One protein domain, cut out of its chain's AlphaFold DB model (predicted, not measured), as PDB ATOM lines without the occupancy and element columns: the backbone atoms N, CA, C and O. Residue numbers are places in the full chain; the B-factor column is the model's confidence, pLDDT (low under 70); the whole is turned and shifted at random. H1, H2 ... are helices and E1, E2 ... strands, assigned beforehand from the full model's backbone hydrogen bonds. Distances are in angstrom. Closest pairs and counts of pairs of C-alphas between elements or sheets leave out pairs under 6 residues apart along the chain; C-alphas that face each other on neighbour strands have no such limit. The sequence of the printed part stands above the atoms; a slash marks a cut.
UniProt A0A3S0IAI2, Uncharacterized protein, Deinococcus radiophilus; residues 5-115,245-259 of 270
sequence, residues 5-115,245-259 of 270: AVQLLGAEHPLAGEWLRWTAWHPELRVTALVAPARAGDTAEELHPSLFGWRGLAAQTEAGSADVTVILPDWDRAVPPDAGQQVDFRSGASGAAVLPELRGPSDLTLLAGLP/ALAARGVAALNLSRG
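AT A GLANCE: This is residues 5 to 115 and 245 to 259 of the 270 residues of an uncharacterized protein of Deinococcus radiophilus (UniProt A0A3S0IAI2). With little regular structure, 50 of 126 printed residues in named elements, this is a twisted parallel sheet, order E2 E1 E3 E4 E5, with H1 and H3 covering one face, in two layers. Tiny H2 lies off the sheet. Along the chain run E1 H1 E2 H2 E3 E4 E5 H3, a mixed class; the whole is compact, radius of gyration of the C-alphas 13.4 A, spans 38 by 29 by 24 A.

IN THESE COORDINATES: E1, residues 5 to 9, begins at C-alpha 5 (31.470, -7.820, -43.339). H1 is 14 to 23; E2, 29 to 35, 17.2 A; H2, 44 to 47; E3, 68 to 71; E4, 85 to 88; E5, 110 to 112. H3, 245 to 257, 18.3 A, ends at (39.925, -3.940, -56.016).

HOW THE PARTS SIT: Within hydrogen-bond range are N 6 and O 30 (E1, E2), 2.8 A, and N 9 and O 70 (E1, E3), 2.8 A. H1 and H3 touch, closest C-alphas Trp 19 and Ala 247, 5.0 A, through H3 residues 246 to 251 alone. In H1 and H3 every O i to N i+4 pair is within range.

THE WHOLE: Residues 116 to 244 are not printed; the gap is 10.6 A. No printed residue is under 70.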
ATOM      1  N   ALA A   5      31.648  -8.583 -44.562       97.44
ATOM      2  CA  ALA A   5      31.470  -7.820 -43.339       97.44
ATOM      3  C   ALA A   5      32.356  -6.565 -43.360       97.44
ATOM      4  O   ALA A   5      33.575  -6.652 -43.526       97.44
ATOM      5  N   VAL A   6      31.738  -5.398 -43.174       98.19
ATOM      6  CA  VAL A   6      32.407  -4.094 -43.134       98.19
ATOM      7  C   VAL A   6      32.324  -3.516 -41.725       98.19
ATOM      8  O   VAL A   6      31.237  -3.444 -41.145       98.19
ATOM      9  N   GLN A   7      33.451  -3.041 -41.198       98.06
ATOM     10  CA  GLN A   7      33.487  -2.238 -39.974       98.06
ATOM     11  C   GLN A   7      33.954  -0.807 -40.253       98.06
ATOM     12  O   GLN A   7      34.832  -0.596 -41.092       98.06
ATOM     13  N   LEU A   8      33.385   0.167 -39.538       98.56
ATOM     14  CA  LEU A   8      33.770   1.581 -39.623       98.56
ATOM     15  C   LEU A   8      34.441   2.015 -38.316       98.56
ATOM     16  O   LEU A   8      33.812   1.959 -37.259       98.56
ATOM     17  N   LEU A   9      35.696   2.457 -38.386       98.50
ATOM     18  CA  LEU A   9      36.452   2.985 -37.249       98.50
ATOM     19  C   LEU A   9      36.354   4.512 -37.212       98.50
ATOM     20  O   LEU A   9      36.670   5.160 -38.208       98.50
ATOM     21  N   GLY A  10      35.932   5.076 -36.077       98.12
ATOM     22  CA  GLY A  10      35.625   6.508 -35.946       98.12
ATOM     23  C   GLY A  10      34.237   6.843 -36.489       98.12
ATOM     24  O   GLY A  10      34.056   7.841 -37.188       98.12
ATOM     25  N   ALA A  11      33.269   5.954 -36.246       98.06
ATOM     26  CA  ALA A  11      31.946   5.972 -36.863       98.06
ATOM     27  C   ALA A  11      31.092   7.209 -36.526       98.06
ATOM     28  O   ALA A  11      30.033   7.376 -37.116       98.06
ATOM     29  N   GLU A  12      31.524   8.080 -35.619       97.06
ATOM     30  CA  GLU A  12      30.939   9.396 -35.350       97.06
ATOM     31  C   GLU A  12      31.233  10.439 -36.443       97.06
ATOM     32  O   GLU A  12      30.523  11.438 -36.550       97.06
ATOM     33  N   HIS A  13      32.262  10.226 -37.268       97.69
ATOM     34  CA  HIS A  13      32.654  11.181 -38.300       97.69
ATOM     35  C   HIS A  13      31.597  11.247 -39.427       97.69
ATOM     36  O   HIS A  13      31.116  10.195 -39.855       97.69
ATOM     37  N   PRO A  14      31.271  12.428 -40.003       96.94
ATOM     38  CA  PRO A  14      30.233  12.566 -41.041       96.94
ATOM     39  C   PRO A  14      30.401  11.644 -42.261       96.94
ATOM     40  O   PRO A  14      29.429  11.157 -42.834       96.94
ATOM     41  N   LEU A  15      31.651  11.347 -42.632       97.19
ATOM     42  CA  LEU A  15      31.979  10.382 -43.690       97.19
ATOM     43  C   LEU A  15      31.417   8.969 -43.426       97.19
ATOM     44  O   LEU A  15      31.100   8.269 -44.385       97.19
ATOM     45  N   ALA A  16      31.261   8.553 -42.163       97.88
ATOM     46  CA  ALA A  16      30.628   7.279 -41.813       97.88
ATOM     47  C   ALA A  16      29.165   7.242 -42.262       97.88
ATOM     48  O   ALA A  16      28.722   6.250 -42.838       97.88
ATOM     49  N   GLY A  17      28.433   8.338 -42.032       97.06
ATOM     50  CA  GLY A  17      27.042   8.478 -42.446       97.06
ATOM     51  C   GLY A  17      26.899   8.361 -43.961       97.06
ATOM     52  O   GLY A  17      26.063   7.612 -44.463       97.06
ATOM     53  N   GLU A  18      27.793   9.011 -44.702       96.88
ATOM     54  CA  GLU A  18      27.842   8.896 -46.159       96.88
ATOM     55  C   GLU A  18      28.225   7.489 -46.628       96.88
ATOM     56  O   GLU A  18      27.594   6.953 -47.538       96.88
ATOM     57  N   TRP A  19      29.195   6.838 -45.985       97.19
ATOM     58  CA  TRP A  19      29.541   5.448 -46.290       97.19
ATOM     59  C   TRP A  19      28.351   4.507 -46.088       97.19
ATOM     60  O   TRP A  19      28.045   3.695 -46.965       97.19
ATOM     61  N   LEU A  20      27.644   4.633 -44.960       96.81
ATOM     62  CA  LEU A  20      26.413   3.892 -44.689       96.81
ATOM     63  C   LEU A  20      25.383   4.159 -45.789       96.81
ATOM     64  O   LEU A  20      24.878   3.224 -46.402       96.81
ATOM     65  N   ARG A  21      25.128   5.425 -46.132       94.31
ATOM     66  CA  ARG A  21      24.181   5.793 -47.193       94.31
ATOM     67  C   ARG A  21      24.491   5.102 -48.527       94.31
ATOM     68  O   ARG A  21      23.574   4.579 -49.157       94.31
ATOM     69  N   TRP A  22      25.758   5.069 -48.935       92.19
ATOM     70  CA  TRP A  22      26.190   4.453 -50.194       92.19
ATOM     71  C   TRP A  22      26.242   2.924 -50.159       92.19
ATOM     72  O   TRP A  22      26.065   2.286 -51.191       92.19
ATOM     73  N   THR A  23      26.455   2.317 -48.992       94.56
ATOM     74  CA  THR A  23      26.536   0.853 -48.856       94.56
ATOM     75  C   THR A  23      25.223   0.188 -48.451       94.56
ATOM     76  O   THR A  23      25.133  -1.036 -48.504       94.56
ATOM     77  N   ALA A  24      24.178   0.960 -48.133       92.88
ATOM     78  CA  ALA A  24      22.862   0.451 -47.729       92.88
ATOM     79  C   ALA A  24      22.244  -0.553 -48.716       92.88
ATOM     80  O   ALA A  24      21.504  -1.447 -48.311       92.88
ATOM     81  N   TRP A  25      22.557  -0.408 -50.006       90.38
ATOM     82  CA  TRP A  25      22.009  -1.224 -51.092       90.38
ATOM     83  C   TRP A  25      23.080  -2.035 -51.822       90.38
ATOM     84  O   TRP A  25      22.821  -2.575 -52.896       90.38
ATOM     85  N   HIS A  26      24.292  -2.103 -51.271       95.31
ATOM     86  CA  HIS A  26      25.386  -2.803 -51.921       95.31
ATOM     87  C   HIS A  26      25.204  -4.325 -51.775       95.31
ATOM     88  O   HIS A  26      25.154  -4.822 -50.651       95.31
ATOM     89  N   PRO A  27      25.129  -5.103 -52.871       95.75
ATOM     90  CA  PRO A  27      24.810  -6.533 -52.784       95.75
ATOM     91  C   PRO A  27      25.925  -7.366 -52.135       95.75
ATOM     92  O   PRO A  27      25.653  -8.398 -51.528       95.75
ATOM     93  N   GLU A  28      27.171  -6.901 -52.237       97.19
ATOM     94  CA  GLU A  28      28.354  -7.639 -51.776       97.19
ATOM     95  C   GLU A  28      28.997  -7.066 -50.500       97.19
ATOM     96  O   GLU A  28      30.000  -7.596 -50.026       97.19
ATOM     97  N   LEU A  29      28.451  -5.982 -49.934       97.19
ATOM     98  CA  LEU A  29      28.991  -5.333 -48.734       97.19
ATOM     99  C   LEU A  29      27.891  -5.213 -47.690       97.19
ATOM    100  O   LEU A  29      26.775  -4.805 -47.994       97.19
ATOM    101  N   ARG A  30      28.219  -5.521 -46.440       96.50
ATOM    102  CA  ARG A  30      27.312  -5.361 -45.310       96.50
ATOM    103  C   ARG A  30      28.051  -4.712 -44.157       96.50
ATOM    104  O   ARG A  30      28.967  -5.311 -43.605       96.50
ATOM    105  N   VAL A  31      27.617  -3.524 -43.744       97.38
ATOM    106  CA  VAL A  31      28.155  -2.901 -42.529       97.38
ATOM    107  C   VAL A  31      27.644  -3.660 -41.308       97.38
ATOM    108  O   VAL A  31      26.438  -3.762 -41.082       97.38
ATOM    109  N   THR A  32      28.572  -4.241 -40.553       96.94
ATOM    110  CA  THR A  32      28.300  -5.095 -39.389       96.94
ATOM    111  C   THR A  32      28.743  -4.469 -38.075       96.94
ATOM    112  O   THR A  32      28.258  -4.890 -37.028       96.94
ATOM    113  N   ALA A  33      29.635  -3.475 -38.104       97.56
ATOM    114  CA  ALA A  33      30.114  -2.805 -36.901       97.56
ATOM    115  C   ALA A  33      30.375  -1.310 -37.128       97.56
ATOM    116  O   ALA A  33      30.955  -0.904 -38.137       97.56
ATOM    117  N   LEU A  34      29.972  -0.509 -36.143       98.38
ATOM    118  CA  LEU A  34      30.325   0.898 -35.996       98.38
ATOM    119  C   LEU A  34      31.178   1.014 -34.740       98.38
ATOM    120  O   LEU A  34      30.743   0.584 -33.675       98.38
ATOM    121  N   VAL A  35      32.378   1.571 -34.841       98.38
ATOM    122  CA  VAL A  35      33.275   1.737 -33.696       98.38
ATOM    123  C   VAL A  35      33.390   3.224 -33.401       98.38
ATOM    124  O   VAL A  35      34.015   3.964 -34.159       98.38
ATOM    125  N   ALA A  36      32.755   3.645 -32.310       98.00
ATOM    126  CA  ALA A  36      32.711   5.030 -31.838       98.00
ATOM    127  C   ALA A  36      32.750   5.026 -30.299       98.00
ATOM    128  O   ALA A  36      31.709   5.080 -29.644       98.00
ATOM    129  N   PRO A  37      33.941   4.917 -29.683       97.12
ATOM    130  CA  PRO A  37      34.075   4.644 -28.253       97.12
ATOM    131  C   PRO A  37      33.429   5.691 -27.343       97.12
ATOM    132  O   PRO A  37      32.911   5.350 -26.283       97.12
ATOM    133  N   ALA A  38      33.439   6.961 -27.756       96.50
ATOM    134  CA  ALA A  38      32.822   8.057 -27.009       96.50
ATOM    135  C   ALA A  38      31.283   8.074 -27.099       96.50
ATOM    136  O   ALA A  38      30.633   8.799 -26.351       96.50
ATOM    137  N   ARG A  39      30.710   7.291 -28.017       97.50
ATOM    138  CA  ARG A  39      29.275   7.206 -28.321       97.50
ATOM    139  C   ARG A  39      28.796   5.746 -28.315       97.50
ATOM    140  O   ARG A  39      27.865   5.390 -29.024       97.50
ATOM    141  N   ALA A  40      29.474   4.870 -27.569       97.81
ATOM    142  CA  ALA A  40      29.139   3.451 -27.531       97.81
ATOM    143  C   ALA A  40      27.708   3.241 -27.005       97.81
ATOM    144  O   ALA A  40      27.324   3.812 -25.986       97.81
ATOM    145  N   GLY A  41      26.943   2.393 -27.690       97.75
ATOM    146  CA  GLY A  41      25.519   2.173 -27.435       97.75
ATOM    147  C   GLY A  41      24.589   3.007 -28.317       97.75
ATOM    148  O   GLY A  41      23.472   2.555 -28.565       97.75
ATOM    149  N   ASP A  42      25.048   4.142 -28.848       98.06
ATOM    150  CA  ASP A  42      24.249   4.953 -29.765       98.06
ATOM    151  C   ASP A  42      23.991   4.198 -31.067       98.06
ATOM    152  O   ASP A  42      24.869   3.548 -31.641       98.06
ATOM    153  N   THR A  43      22.767   4.295 -31.555       97.19
ATOM    154  CA  THR A  43      22.349   3.739 -32.839       97.19
ATOM    155  C   THR A  43      22.971   4.495 -34.012       97.19
ATOM    156  O   THR A  43      23.380   5.653 -33.896       97.19
ATOM    157  N   ALA A  44      23.012   3.856 -35.182       96.69
ATOM    158  CA  ALA A  44      23.445   4.505 -36.417       96.69
ATOM    159  C   ALA A  44      22.666   5.807 -36.698       96.69
ATOM    160  O   ALA A  44      23.265   6.789 -37.132       96.69
ATOM    161  N   GLU A  45      21.360   5.836 -36.410       95.75
ATOM    162  CA  GLU A  45      20.516   7.027 -36.564       95.75
ATOM    163  C   GLU A  45      20.798   8.124 -35.518       95.75
ATOM    164  O   GLU A  45      20.661   9.306 -35.820       95.75
ATOM    165  N   GLU A  46      21.222   7.776 -34.300       96.62
ATOM    166  CA  GLU A  46      21.632   8.763 -33.284       96.62
ATOM    167  C   GLU A  46      23.004   9.384 -33.585       96.62
ATOM    168  O   GLU A  46      23.248  10.548 -33.251       96.62
ATOM    169  N   LEU A  47      23.898   8.624 -34.226       96.75
ATOM    170  CA  LEU A  47      25.173   9.137 -34.734       96.75
ATOM    171  C   LEU A  47      24.972  10.011 -35.976       96.75
ATOM    172  O   LEU A  47      25.577  11.075 -36.080       96.75
ATOM    173  N   HIS A  48      24.102   9.574 -36.894       96.44
ATOM    174  CA  HIS A  48      23.855  10.217 -38.187       96.44
ATOM    175  C   HIS A  48      22.349  10.406 -38.414       96.44
ATOM    176  O   HIS A  48      21.721   9.578 -39.076       96.44
ATOM    177  N   PRO A  49      21.750  11.512 -37.929       93.44
ATOM    178  CA  PRO A  49      20.294  11.715 -37.948       93.44
ATOM    179  C   PRO A  49      19.640  11.753 -39.334       93.44
ATOM    180  O   PRO A  49      18.420  11.649 -39.446       93.44
ATOM    181  N   SER A  50      20.426  11.938 -40.397       89.44
ATOM    182  CA  SER A  50      19.950  11.884 -41.783       89.44
ATOM    183  C   SER A  50      19.770  10.454 -42.304       89.44
ATOM    184  O   SER A  50      19.150  10.261 -43.353       89.44
ATOM    185  N   LEU A  51      20.295   9.449 -41.597       89.25
ATOM    186  CA  LEU A  51      20.106   8.048 -41.936       89.25
ATOM    187  C   LEU A  51      18.764   7.550 -41.408       89.25
ATOM    188  O   LEU A  51      18.430   7.705 -40.239       89.25
ATOM    189  N   PHE A  52      18.012   6.883 -42.279       83.69
ATOM    190  CA  PHE A  52      16.784   6.190 -41.909       83.69
ATOM    191  C   PHE A  52      16.900   4.713 -42.279       83.69
ATOM    192  O   PHE A  52      17.276   4.378 -43.402       83.69
ATOM    193  N   GLY A  53      16.524   3.825 -41.354       81.62
ATOM    194  CA  GLY A  53      16.362   2.396 -41.635       81.62
ATOM    195  C   GLY A  53      17.558   1.508 -41.280       81.62
ATOM    196  O   GLY A  53      17.506   0.314 -41.563       81.62
ATOM    197  N   TRP A  54      18.576   2.035 -40.600       87.62
ATOM    198  CA  TRP A  54      19.750   1.288 -40.126       87.62
ATOM    199  C   TRP A  54      19.512   0.640 -38.753       87.62
ATOM    200  O   TRP A  54      20.351   0.660 -37.853       87.62
ATOM    201  N   ARG A  55      18.348  -0.003 -38.600       86.00
ATOM    202  CA  ARG A  55      17.913  -0.580 -37.325       86.00
ATOM    203  C   ARG A  55      18.828  -1.718 -36.879       86.00
ATOM    204  O   ARG A  55      19.113  -2.639 -37.642       86.00
ATOM    205  N   GLY A  56      19.185  -1.702 -35.598       88.00
ATOM    206  CA  GLY A  56      19.958  -2.770 -34.959       88.00
ATOM    207  C   GLY A  56      21.470  -2.664 -35.154       88.00
ATOM    208  O   GLY A  56      22.190  -3.528 -34.658       88.00
ATOM    209  N   LEU A  57      21.954  -1.617 -35.828       95.94
ATOM    210  CA  LEU A  57      23.368  -1.270 -35.862       95.94
ATOM    211  C   LEU A  57      23.635  -0.176 -34.818       95.94
ATOM    212  O   LEU A  57      23.077   0.916 -34.900       95.94
ATOM    213  N   ALA A  58      24.474  -0.485 -33.831       97.25
ATOM    214  CA  ALA A  58      24.853   0.431 -32.759       97.25
ATOM    215  C   ALA A  58      26.376   0.521 -32.631       97.25
ATOM    216  O   ALA A  58      27.096  -0.426 -32.971       97.25
ATOM    217  N   ALA A  59      26.851   1.661 -32.139       97.81
ATOM    218  CA  ALA A  59      28.255   1.909 -31.879       97.81
ATOM    219  C   ALA A  59      28.803   1.018 -30.766       97.81
ATOM    220  O   ALA A  59      28.173   0.790 -29.732       97.81
ATOM    221  N   GLN A  60      30.028   0.559 -30.980       97.69
ATOM    222  CA  GLN A  60      30.793  -0.290 -30.084       97.69
ATOM    223  C   GLN A  60      32.055   0.442 -29.620       97.69
ATOM    224  O   GLN A  60      32.549   1.360 -30.282       97.69
ATOM    225  N   THR A  61      32.585   0.018 -28.474       96.81
ATOM    226  CA  THR A  61      33.805   0.594 -27.887       96.81
ATOM    227  C   THR A  61      35.079   0.075 -28.544       96.81
ATOM    228  O   THR A  61      36.078   0.792 -28.609       96.81
ATOM    229  N   GLU A  62      35.062  -1.171 -29.006       94.88
ATOM    230  CA  GLU A  62      36.238  -1.862 -29.522       94.88
ATOM    231  C   GLU A  62      36.006  -2.309 -30.959       94.88
ATOM    232  O   GLU A  62      34.892  -2.658 -31.350       94.88
ATOM    233  N   ALA A  63      37.077  -2.261 -31.744       94.12
ATOM    234  CA  ALA A  63      37.083  -2.772 -33.101       94.12
ATOM    235  C   ALA A  63      37.252  -4.293 -33.091       94.12
ATOM    236  O   ALA A  63      37.955  -4.837 -32.238       94.12
ATOM    237  N   GLY A  64      36.610  -4.964 -34.044       91.44
ATOM    238  CA  GLY A  64      36.667  -6.413 -34.194       91.44
ATOM    239  C   GLY A  64      37.332  -6.832 -35.500       91.44
ATOM    240  O   GLY A  64      37.995  -6.041 -36.177       91.44
ATOM    241  N   SER A  65      37.118  -8.093 -35.862       93.19
ATOM    242  CA  SER A  65      37.497  -8.621 -37.167       93.19
ATOM    243  C   SER A  65      36.439  -8.278 -38.218       93.19
ATOM    244  O   SER A  65      35.235  -8.276 -37.944       93.19
ATOM    245  N   ALA A  66      36.888  -7.982 -39.436       96.44
ATOM    246  CA  ALA A  66      36.022  -7.703 -40.576       96.44
ATOM    247  C   ALA A  66      36.742  -8.045 -41.885       96.44
ATOM    248  O   ALA A  66      37.970  -8.002 -41.960       96.44
ATOM    249  N   ASP A  67      35.979  -8.339 -42.937       97.25
ATOM    250  CA  ASP A  67      36.537  -8.545 -44.277       97.25
ATOM    251  C   ASP A  67      37.059  -7.230 -44.878       97.25
ATOM    252  O   ASP A  67      38.007  -7.226 -45.674       97.25
ATOM    253  N   VAL A  68      36.412  -6.117 -44.509       97.94
ATOM    254  CA  VAL A  68      36.774  -4.752 -44.892       97.94
ATOM    255  C   VAL A  68      36.710  -3.832 -43.673       97.94
ATOM    256  O   VAL A  68      35.705  -3.781 -42.965       97.94
ATOM    257  N   THR A  69      37.760  -3.044 -43.471       98.31
ATOM    258  CA  THR A  69      37.834  -2.015 -42.432       98.31
ATOM    259  C   THR A  69      37.957  -0.641 -43.064       98.31
ATOM    260  O   THR A  69      38.900  -0.363 -43.803       98.31
ATOM    261  N   VAL A  70      37.017   0.243 -42.753       98.44
ATOM    262  CA  VAL A  70      37.064   1.646 -43.164       98.44
ATOM    263  C   VAL A  70      37.552   2.466 -41.986       98.44
ATOM    264  O   VAL A  70      36.954   2.425 -40.913       98.44
ATOM    265  N   ILE A  71      38.642   3.198 -42.177       98.44
ATOM    266  CA  ILE A  71      39.275   3.996 -41.131       98.44
ATOM    267  C   ILE A  71      38.991   5.459 -41.442       98.44
ATOM    268  O   ILE A  71      39.355   5.950 -42.511       98.44
ATOM    269  N   LEU A  72      38.290   6.145 -40.545       98.06
ATOM    270  CA  LEU A  72      37.834   7.515 -40.773       98.06
ATOM    271  C   LEU A  72      38.853   8.543 -40.250       98.06
ATOM    272  O   LEU A  72      39.702   8.181 -39.432       98.06
ATOM    273  N   PRO A  73      38.811   9.805 -40.733       95.62
ATOM    274  CA  PRO A  73      39.893  10.775 -40.532       95.62
ATOM    275  C   PRO A  73      40.323  10.991 -39.077       95.62
ATOM    276  O   PRO A  73      41.517  11.120 -38.815       95.62
ATOM    277  N   ASP A  74      39.368  10.965 -38.146       92.75
ATOM    278  CA  ASP A  74      39.604  11.258 -36.728       92.75
ATOM    279  C   ASP A  74      39.953  10.011 -35.892       92.75
ATOM    280  O   ASP A  74      40.100  10.098 -34.674       92.75
ATOM    281  N   TRP A  75      40.094   8.834 -36.515       96.56
ATOM    282  CA  TRP A  75      40.467   7.619 -35.793       96.56
ATOM    283  C   TRP A  75      41.955   7.629 -35.412       96.56
ATOM    284  O   TRP A  75      42.843   7.415 -36.242       96.56
ATOM    285  N   ASP A  76      42.223   7.821 -34.124       95.00
ATOM    286  CA  ASP A  76      43.570   7.939 -33.554       95.00
ATOM    287  C   ASP A  76      44.091   6.647 -32.898       95.00
ATOM    288  O   ASP A  76      45.250   6.570 -32.481       95.00
ATOM    289  N   ARG A  77      43.256   5.606 -32.817       94.88
ATOM    290  CA  ARG A  77      43.604   4.337 -32.171       94.88
ATOM    291  C   ARG A  77      44.241   3.352 -33.145       94.88
ATOM    292  O   ARG A  77      44.194   3.499 -34.367       94.88
ATOM    293  N   ALA A  78      44.821   2.290 -32.588       93.06
ATOM    294  CA  ALA A  78      45.348   1.189 -33.383       93.06
ATOM    295  C   ALA A  78      44.237   0.527 -34.217       93.06
ATOM    296  O   ALA A  78      43.118   0.321 -33.745       93.06
ATOM    297  N   VAL A  79      44.569   0.190 -35.461       94.50
ATOM    298  CA  VAL A  79      43.728  -0.634 -36.335       94.50
ATOM    299  C   VAL A  79      43.953  -2.104 -35.950       94.50
ATOM    300  O   VAL A  79      45.111  -2.478 -35.733       94.50
ATOM    301  N   PRO A  80      42.904  -2.943 -35.850       92.06
ATOM    302  CA  PRO A  80      43.067  -4.363 -35.544       92.06
ATOM    303  C   PRO A  80      44.026  -5.068 -36.520       92.06
ATOM    304  O   PRO A  80      44.009  -4.773 -37.717       92.06
ATOM    305  N   PRO A  81      44.859  -6.015 -36.052       88.75
ATOM    306  CA  PRO A  81      45.802  -6.732 -36.915       88.75
ATOM    307  C   PRO A  81      45.109  -7.618 -37.966       88.75
ATOM    308  O   PRO A  81      45.710  -7.962 -38.979       88.75
ATOM    309  N   ASP A  82      43.848  -7.971 -37.738       90.88
ATOM    310  CA  ASP A  82      42.974  -8.787 -38.579       90.88
ATOM    311  C   ASP A  82      41.899  -7.955 -39.306       90.88
ATOM    312  O   ASP A  82      40.853  -8.472 -39.693       90.88
ATOM    313  N   ALA A  83      42.170  -6.667 -39.544       89.25
ATOM    314  CA  ALA A  83      41.268  -5.699 -40.177       89.25
ATOM    315  C   ALA A  83      40.937  -5.948 -41.671       89.25
ATOM    316  O   ALA A  83      40.405  -5.054 -42.336       89.25
ATOM    317  N   GLY A  84      41.240  -7.126 -42.218       94.75
ATOM    318  CA  GLY A  84      40.965  -7.456 -43.616       94.75
ATOM    319  C   GLY A  84      41.559  -6.440 -44.600       94.75
ATOM    320  O   GLY A  84      42.677  -5.949 -44.421       94.75
ATOM    321  N   GLN A  85      40.811  -6.128 -45.658       96.44
ATOM    322  CA  GLN A  85      41.164  -5.050 -46.583       96.44
ATOM    323  C   GLN A  85      40.813  -3.684 -45.983       96.44
ATOM    324  O   GLN A  85      39.744  -3.527 -45.404       96.44
ATOM    325  N   GLN A  86      41.663  -2.678 -46.170       97.06
ATOM    326  CA  GLN A  86      41.491  -1.369 -45.545       97.06
ATOM    327  C   GLN A  86      41.198  -0.268 -46.561       97.06
ATOM    328  O   GLN A  86      41.828  -0.197 -47.619       97.06
ATOM    329  N   VAL A  87      40.271   0.616 -46.194       97.62
ATOM    330  CA  VAL A  87      40.048   1.914 -46.838       97.62
ATOM    331  C   VAL A  87      40.301   2.993 -45.790       97.62
ATOM    332  O   VAL A  87      39.477   3.207 -44.903       97.62
ATOM    333  N   ASP A  88      41.465   3.627 -45.853       97.44
ATOM    334  CA  ASP A  88      41.961   4.545 -44.830       97.44
ATOM    335  C   ASP A  88      41.870   6.000 -45.295       97.44
ATOM    336  O   ASP A  88      42.568   6.411 -46.219       97.44
ATOM    337  N   PHE A  89      40.998   6.784 -44.662       97.12
ATOM    338  CA  PHE A  89      40.770   8.198 -44.963       97.12
ATOM    339  C   PHE A  89      41.564   9.153 -44.064       97.12
ATOM    340  O   PHE A  89      41.366  10.367 -44.147       97.12
ATOM    341  N   ARG A  90      42.451   8.646 -43.201       94.94
ATOM    342  CA  ARG A  90      43.314   9.498 -42.377       94.94
ATOM    343  C   ARG A  90      44.323  10.245 -43.238       94.94
ATOM    344  O   ARG A  90      44.767   9.760 -44.283       94.94
ATOM    345  N   SER A  91      44.724  11.427 -42.779       90.06
ATOM    346  CA  SER A  91      45.757  12.185 -43.483       90.06
ATOM    347  C   SER A  91      47.077  11.414 -43.487       90.06
ATOM    348  O   SER A  91      47.490  10.861 -42.468       90.06
ATOM    349  N   GLY A  92      47.728  11.352 -44.648       86.50
ATOM    350  CA  GLY A  92      48.982  10.617 -44.818       86.50
ATOM    351  C   GLY A  92      48.850   9.089 -44.816       86.50
ATOM    352  O   GLY A  92      49.872   8.408 -44.712       86.50
ATOM    353  N   ALA A  93      47.635   8.540 -44.939       90.94
ATOM    354  CA  ALA A  93      47.428   7.100 -45.058       90.94
ATOM    355  C   ALA A  93      48.274   6.489 -46.192       90.94
ATOM    356  O   ALA A  93      48.352   7.013 -47.306       90.94
ATOM    357  N   SER A  94      48.913   5.352 -45.910       87.94
ATOM    358  CA  SER A  94      49.684   4.605 -46.901       87.94
ATOM    359  C   SER A  94      48.773   3.674 -47.698       87.94
ATOM    360  O   SER A  94      48.016   2.906 -47.111       87.94
ATOM    361  N   GLY A  95      48.898   3.667 -49.021       91.44
ATOM    362  CA  GLY A  95      48.157   2.747 -49.880       91.44
ATOM    363  C   GLY A  95      48.010   3.280 -51.296       91.44
ATOM    364  O   GLY A  95      48.597   4.305 -51.651       91.44
ATOM    365  N   ALA A  96      47.220   2.589 -52.117       92.06
ATOM    366  CA  ALA A  96      46.815   3.159 -53.396       92.06
ATOM    367  C   ALA A  96      45.747   4.222 -53.191       92.06
ATOM    368  O   ALA A  96      44.745   3.989 -52.521       92.06
ATOM    369  N   ALA A  97      45.951   5.373 -53.820       93.00
ATOM    370  CA  ALA A  97      44.994   6.459 -53.774       93.00
ATOM    371  C   ALA A  97      43.624   6.035 -54.325       93.00
ATOM    372  O   ALA A  97      43.515   5.493 -55.428       93.00
ATOM    373  N   VAL A  98      42.581   6.353 -53.566       91.69
ATOM    374  CA  VAL A  98      41.171   6.179 -53.918       91.69
ATOM    375  C   VAL A  98      40.795   7.225 -54.973       91.69
ATOM    376  O   VAL A  98      40.334   8.324 -54.667       91.69
ATOM    377  N   LEU A  99      41.060   6.897 -56.239       93.12
ATOM    378  CA  LEU A  99      40.843   7.781 -57.388       93.12
ATOM    379  C   LEU A  99      40.375   6.977 -58.616       93.12
ATOM    380  O   LEU A  99      41.116   6.854 -59.598       93.12
ATOM    381  N   PRO A 100      39.172   6.377 -58.551       93.12
ATOM    382  CA  PRO A 100      38.663   5.433 -59.552       93.12
ATOM    383  C   PRO A 100      38.507   6.046 -60.953       93.12
ATOM    384  O   PRO A 100      38.424   5.319 -61.937       93.12
ATOM    385  N   GLU A 101      38.465   7.375 -61.076       93.06
ATOM    386  CA  GLU A 101      38.396   8.056 -62.370       93.06
ATOM    387  C   GLU A 101      39.723   8.076 -63.130       93.06
ATOM    388  O   GLU A 101      39.738   8.245 -64.344       93.06
ATOM    389  N   LEU A 102      40.845   7.932 -62.424       89.94
ATOM    390  CA  LEU A 102      42.186   8.051 -63.008       89.94
ATOM    391  C   LEU A 102      43.019   6.780 -62.822       89.94
ATOM    392  O   LEU A 102      44.107   6.653 -63.396       89.94
ATOM    393  N   ARG A 103      42.530   5.835 -62.012       85.94
ATOM    394  CA  ARG A 103      43.194   4.577 -61.673       85.94
ATOM    395  C   ARG A 103      42.297   3.398 -62.029       85.94
ATOM    396  O   ARG A 103      41.107   3.399 -61.735       85.94
ATOM    397  N   GLY A 104      42.895   2.401 -62.675       77.25
ATOM    398  CA  GLY A 104      42.237   1.131 -62.971       77.25
ATOM    399  C   GLY A 104      42.133   0.219 -61.742       77.25
ATOM    400  O   GLY A 104      42.536   0.615 -60.645       77.25
ATOM    401  N   PRO A 105      41.618  -1.010 -61.920       73.44
ATOM    402  CA  PRO A 105      41.546  -1.999 -60.850       73.44
ATOM    403  C   PRO A 105      42.924  -2.285 -60.245       73.44
ATOM    404  O   PRO A 105      43.947  -2.242 -60.931       73.44
ATOM    405  N   SER A 106      42.939  -2.565 -58.944       74.50
ATOM    406  CA  SER A 106      44.156  -2.884 -58.201       74.50
ATOM    407  C   SER A 106      43.843  -3.923 -57.134       74.50
ATOM    408  O   SER A 106      42.955  -3.685 -56.325       74.50
ATOM    409  N   ASP A 107      44.578  -5.032 -57.083       77.06
ATOM    410  CA  ASP A 107      44.378  -6.098 -56.080       77.06
ATOM    411  C   ASP A 107      44.954  -5.710 -54.701       77.06
ATOM    412  O   ASP A 107      45.557  -6.515 -53.989       77.06
ATOM    413  N   LEU A 108      44.855  -4.431 -54.342       84.00
ATOM    414  CA  LEU A 108      45.528  -3.866 -53.185       84.00
ATOM    415  C   LEU A 108      44.681  -3.993 -51.930       84.00
ATOM    416  O   LEU A 108      43.501  -3.653 -51.891       84.00
ATOM    417  N   THR A 109      45.339  -4.431 -50.863       88.94
ATOM    418  CA  THR A 109      44.736  -4.586 -49.541       88.94
ATOM    419  C   THR A 109      44.617  -3.269 -48.779       88.94
ATOM    420  O   THR A 109      43.872  -3.217 -47.808       88.94
ATOM    421  N   LEU A 110      45.325  -2.217 -49.206       93.88
ATOM    422  CA  LEU A 110      45.335  -0.900 -48.571       93.88
ATOM    423  C   LEU A 110      44.996   0.182 -49.599       93.88
ATOM    424  O   LEU A 110      45.776   0.459 -50.518       93.88
ATOM    425  N   LEU A 111      43.831   0.798 -49.421       95.06
ATOM    426  CA  LEU A 111      43.355   1.932 -50.201       95.06
ATOM    427  C   LEU A 111      43.408   3.188 -49.327       95.06
ATOM    428  O   LEU A 111      42.921   3.176 -48.201       95.06
ATOM    429  N   ALA A 112      43.989   4.264 -49.844       95.25
ATOM    430  CA  ALA A 112      44.166   5.526 -49.137       95.25
ATOM    431  C   ALA A 112      43.232   6.598 -49.713       95.25
ATOM    432  O   ALA A 112      43.303   6.940 -50.898       95.25
ATOM    433  N   GLY A 113      42.349   7.129 -48.876       93.75
ATOM    434  CA  GLY A 113      41.547   8.304 -49.177       93.75
ATOM    435  C   GLY A 113      42.425   9.522 -49.461       93.75
ATOM    436  O   GLY A 113      43.567   9.618 -49.015       93.75
ATOM    437  N   LEU A 114      41.886  10.469 -50.224       92.75
ATOM    438  CA  LEU A 114      42.564  11.728 -50.523       92.75
ATOM    439  C   LEU A 114      41.892  12.871 -49.764       92.75
ATOM    440  O   LEU A 114      40.663  12.890 -49.679       92.75
ATOM    441  N   PRO A 115      42.645  13.874 -49.284       93.56
ATOM    442  CA  PRO A 115      42.041  15.119 -48.835       93.56
ATOM    443  C   PRO A 115      41.152  15.717 -49.943       93.56
ATOM    444  O   PRO A 115      41.546  15.682 -51.114       93.56
ATOM    445  N   ALA A 245      31.502  12.668 -51.811       95.50
ATOM    446  CA  ALA A 245      32.532  12.478 -52.828       95.50
ATOM    447  C   ALA A 245      33.590  11.450 -52.414       95.50
ATOM    448  O   ALA A 245      33.986  10.626 -53.245       95.50
ATOM    449  N   LEU A 246      34.042  11.490 -51.157       96.19
ATOM    450  CA  LEU A 246      35.028  10.549 -50.628       96.19
ATOM    451  C   LEU A 246      34.427   9.165 -50.386       96.19
ATOM    452  O   LEU A 246      35.037   8.175 -50.788       96.19
ATOM    453  N   ALA A 247      33.230   9.080 -49.799       96.62
ATOM    454  CA  ALA A 247      32.586   7.799 -49.523       96.62
ATOM    455  C   ALA A 247      32.294   7.024 -50.814       96.62
ATOM    456  O   ALA A 247      32.691   5.865 -50.935       96.62
ATOM    457  N   ALA A 248      31.677   7.672 -51.809       95.69
ATOM    458  CA  ALA A 248      31.360   7.022 -53.080       95.69
ATOM    459  C   ALA A 248      32.622   6.522 -53.798       95.69
ATOM    460  O   ALA A 248      32.653   5.391 -54.277       95.69
ATOM    461  N   ARG A 249      33.701   7.319 -53.822       95.25
ATOM    462  CA  ARG A 249      34.975   6.888 -54.419       95.25
ATOM    463  C   ARG A 249      35.641   5.772 -53.627       95.25
ATOM    464  O   ARG A 249      36.215   4.883 -54.245       95.25
ATOM    465  N   GLY A 250      35.542   5.788 -52.298       96.31
ATOM    466  CA  GLY A 250      36.024   4.708 -51.435       96.31
ATOM    467  C   GLY A 250      35.361   3.376 -51.754       96.31
ATOM    468  O   GLY A 250      36.053   2.389 -51.994       96.31
ATOM    469  N   VAL A 251      34.030   3.369 -51.854       96.56
ATOM    470  CA  VAL A 251      33.260   2.190 -52.275       96.56
ATOM    471  C   VAL A 251      33.638   1.773 -53.699       96.56
ATOM    472  O   VAL A 251      33.872   0.600 -53.956       96.56
ATOM    473  N   ALA A 252      33.784   2.718 -54.626       95.38
ATOM    474  CA  ALA A 252      34.140   2.407 -56.008       95.38
ATOM    475  C   ALA A 252      35.542   1.803 -56.158       95.38
ATOM    476  O   ALA A 252      35.740   0.855 -56.917       95.38
ATOM    477  N   ALA A 253      36.522   2.340 -55.431       94.94
ATOM    478  CA  ALA A 253      37.879   1.809 -55.403       94.94
ATOM    479  C   ALA A 253      37.904   0.411 -54.770       94.94
ATOM    480  O   ALA A 253      38.582  -0.482 -55.278       94.94
ATOM    481  N   LEU A 254      37.104   0.196 -53.720       95.88
ATOM    482  CA  LEU A 254      36.907  -1.118 -53.120       95.88
ATOM    483  C   LEU A 254      36.298  -2.104 -54.130       95.88
ATOM    484  O   LEU A 254      36.840  -3.193 -54.306       95.88
ATOM    485  N   ASN A 255      35.257  -1.710 -54.863       95.44
ATOM    486  CA  ASN A 255      34.656  -2.529 -55.917       95.44
ATOM    487  C   ASN A 255      35.694  -2.952 -56.955       95.44
ATOM    488  O   ASN A 255      35.876  -4.141 -57.214       95.44
ATOM    489  N   LEU A 256      36.441  -1.982 -57.483       94.19
ATOM    490  CA  LEU A 256      37.496  -2.229 -58.459       94.19
ATOM    491  C   LEU A 256      38.581  -3.167 -57.921       94.19
ATOM    492  O   LEU A 256      39.069  -4.015 -58.664       94.19
ATOM    493  N   SER A 257      38.929  -3.060 -56.638       94.62
ATOM    494  CA  SER A 257      39.925  -3.940 -56.016       94.62
ATOM    495  C   SER A 257      39.468  -5.384 -55.822       94.62
ATOM    496  O   SER A 257      40.281  -6.284 -55.631       94.62
ATOM    497  N   ARG A 258      38.155  -5.612 -55.878       93.88
ATOM    498  CA  ARG A 258      37.522  -6.932 -55.809       93.88
ATOM    499  C   ARG A 258      37.137  -7.467 -57.186       93.88
ATOM    500  O   ARG A 258      36.520  -8.526 -57.275       93.88
ATOM    501  N   GLY A 259      37.473  -6.742 -58.255       93.50
ATOM    502  CA  GLY A 259      37.054  -7.072 -59.616       93.50
ATOM    503  C   GLY A 259      35.560  -6.850 -59.879       93.50
ATOM    504  O   GLY A 259      35.035  -7.361 -60.866       93.50
TER     505      GLY A 259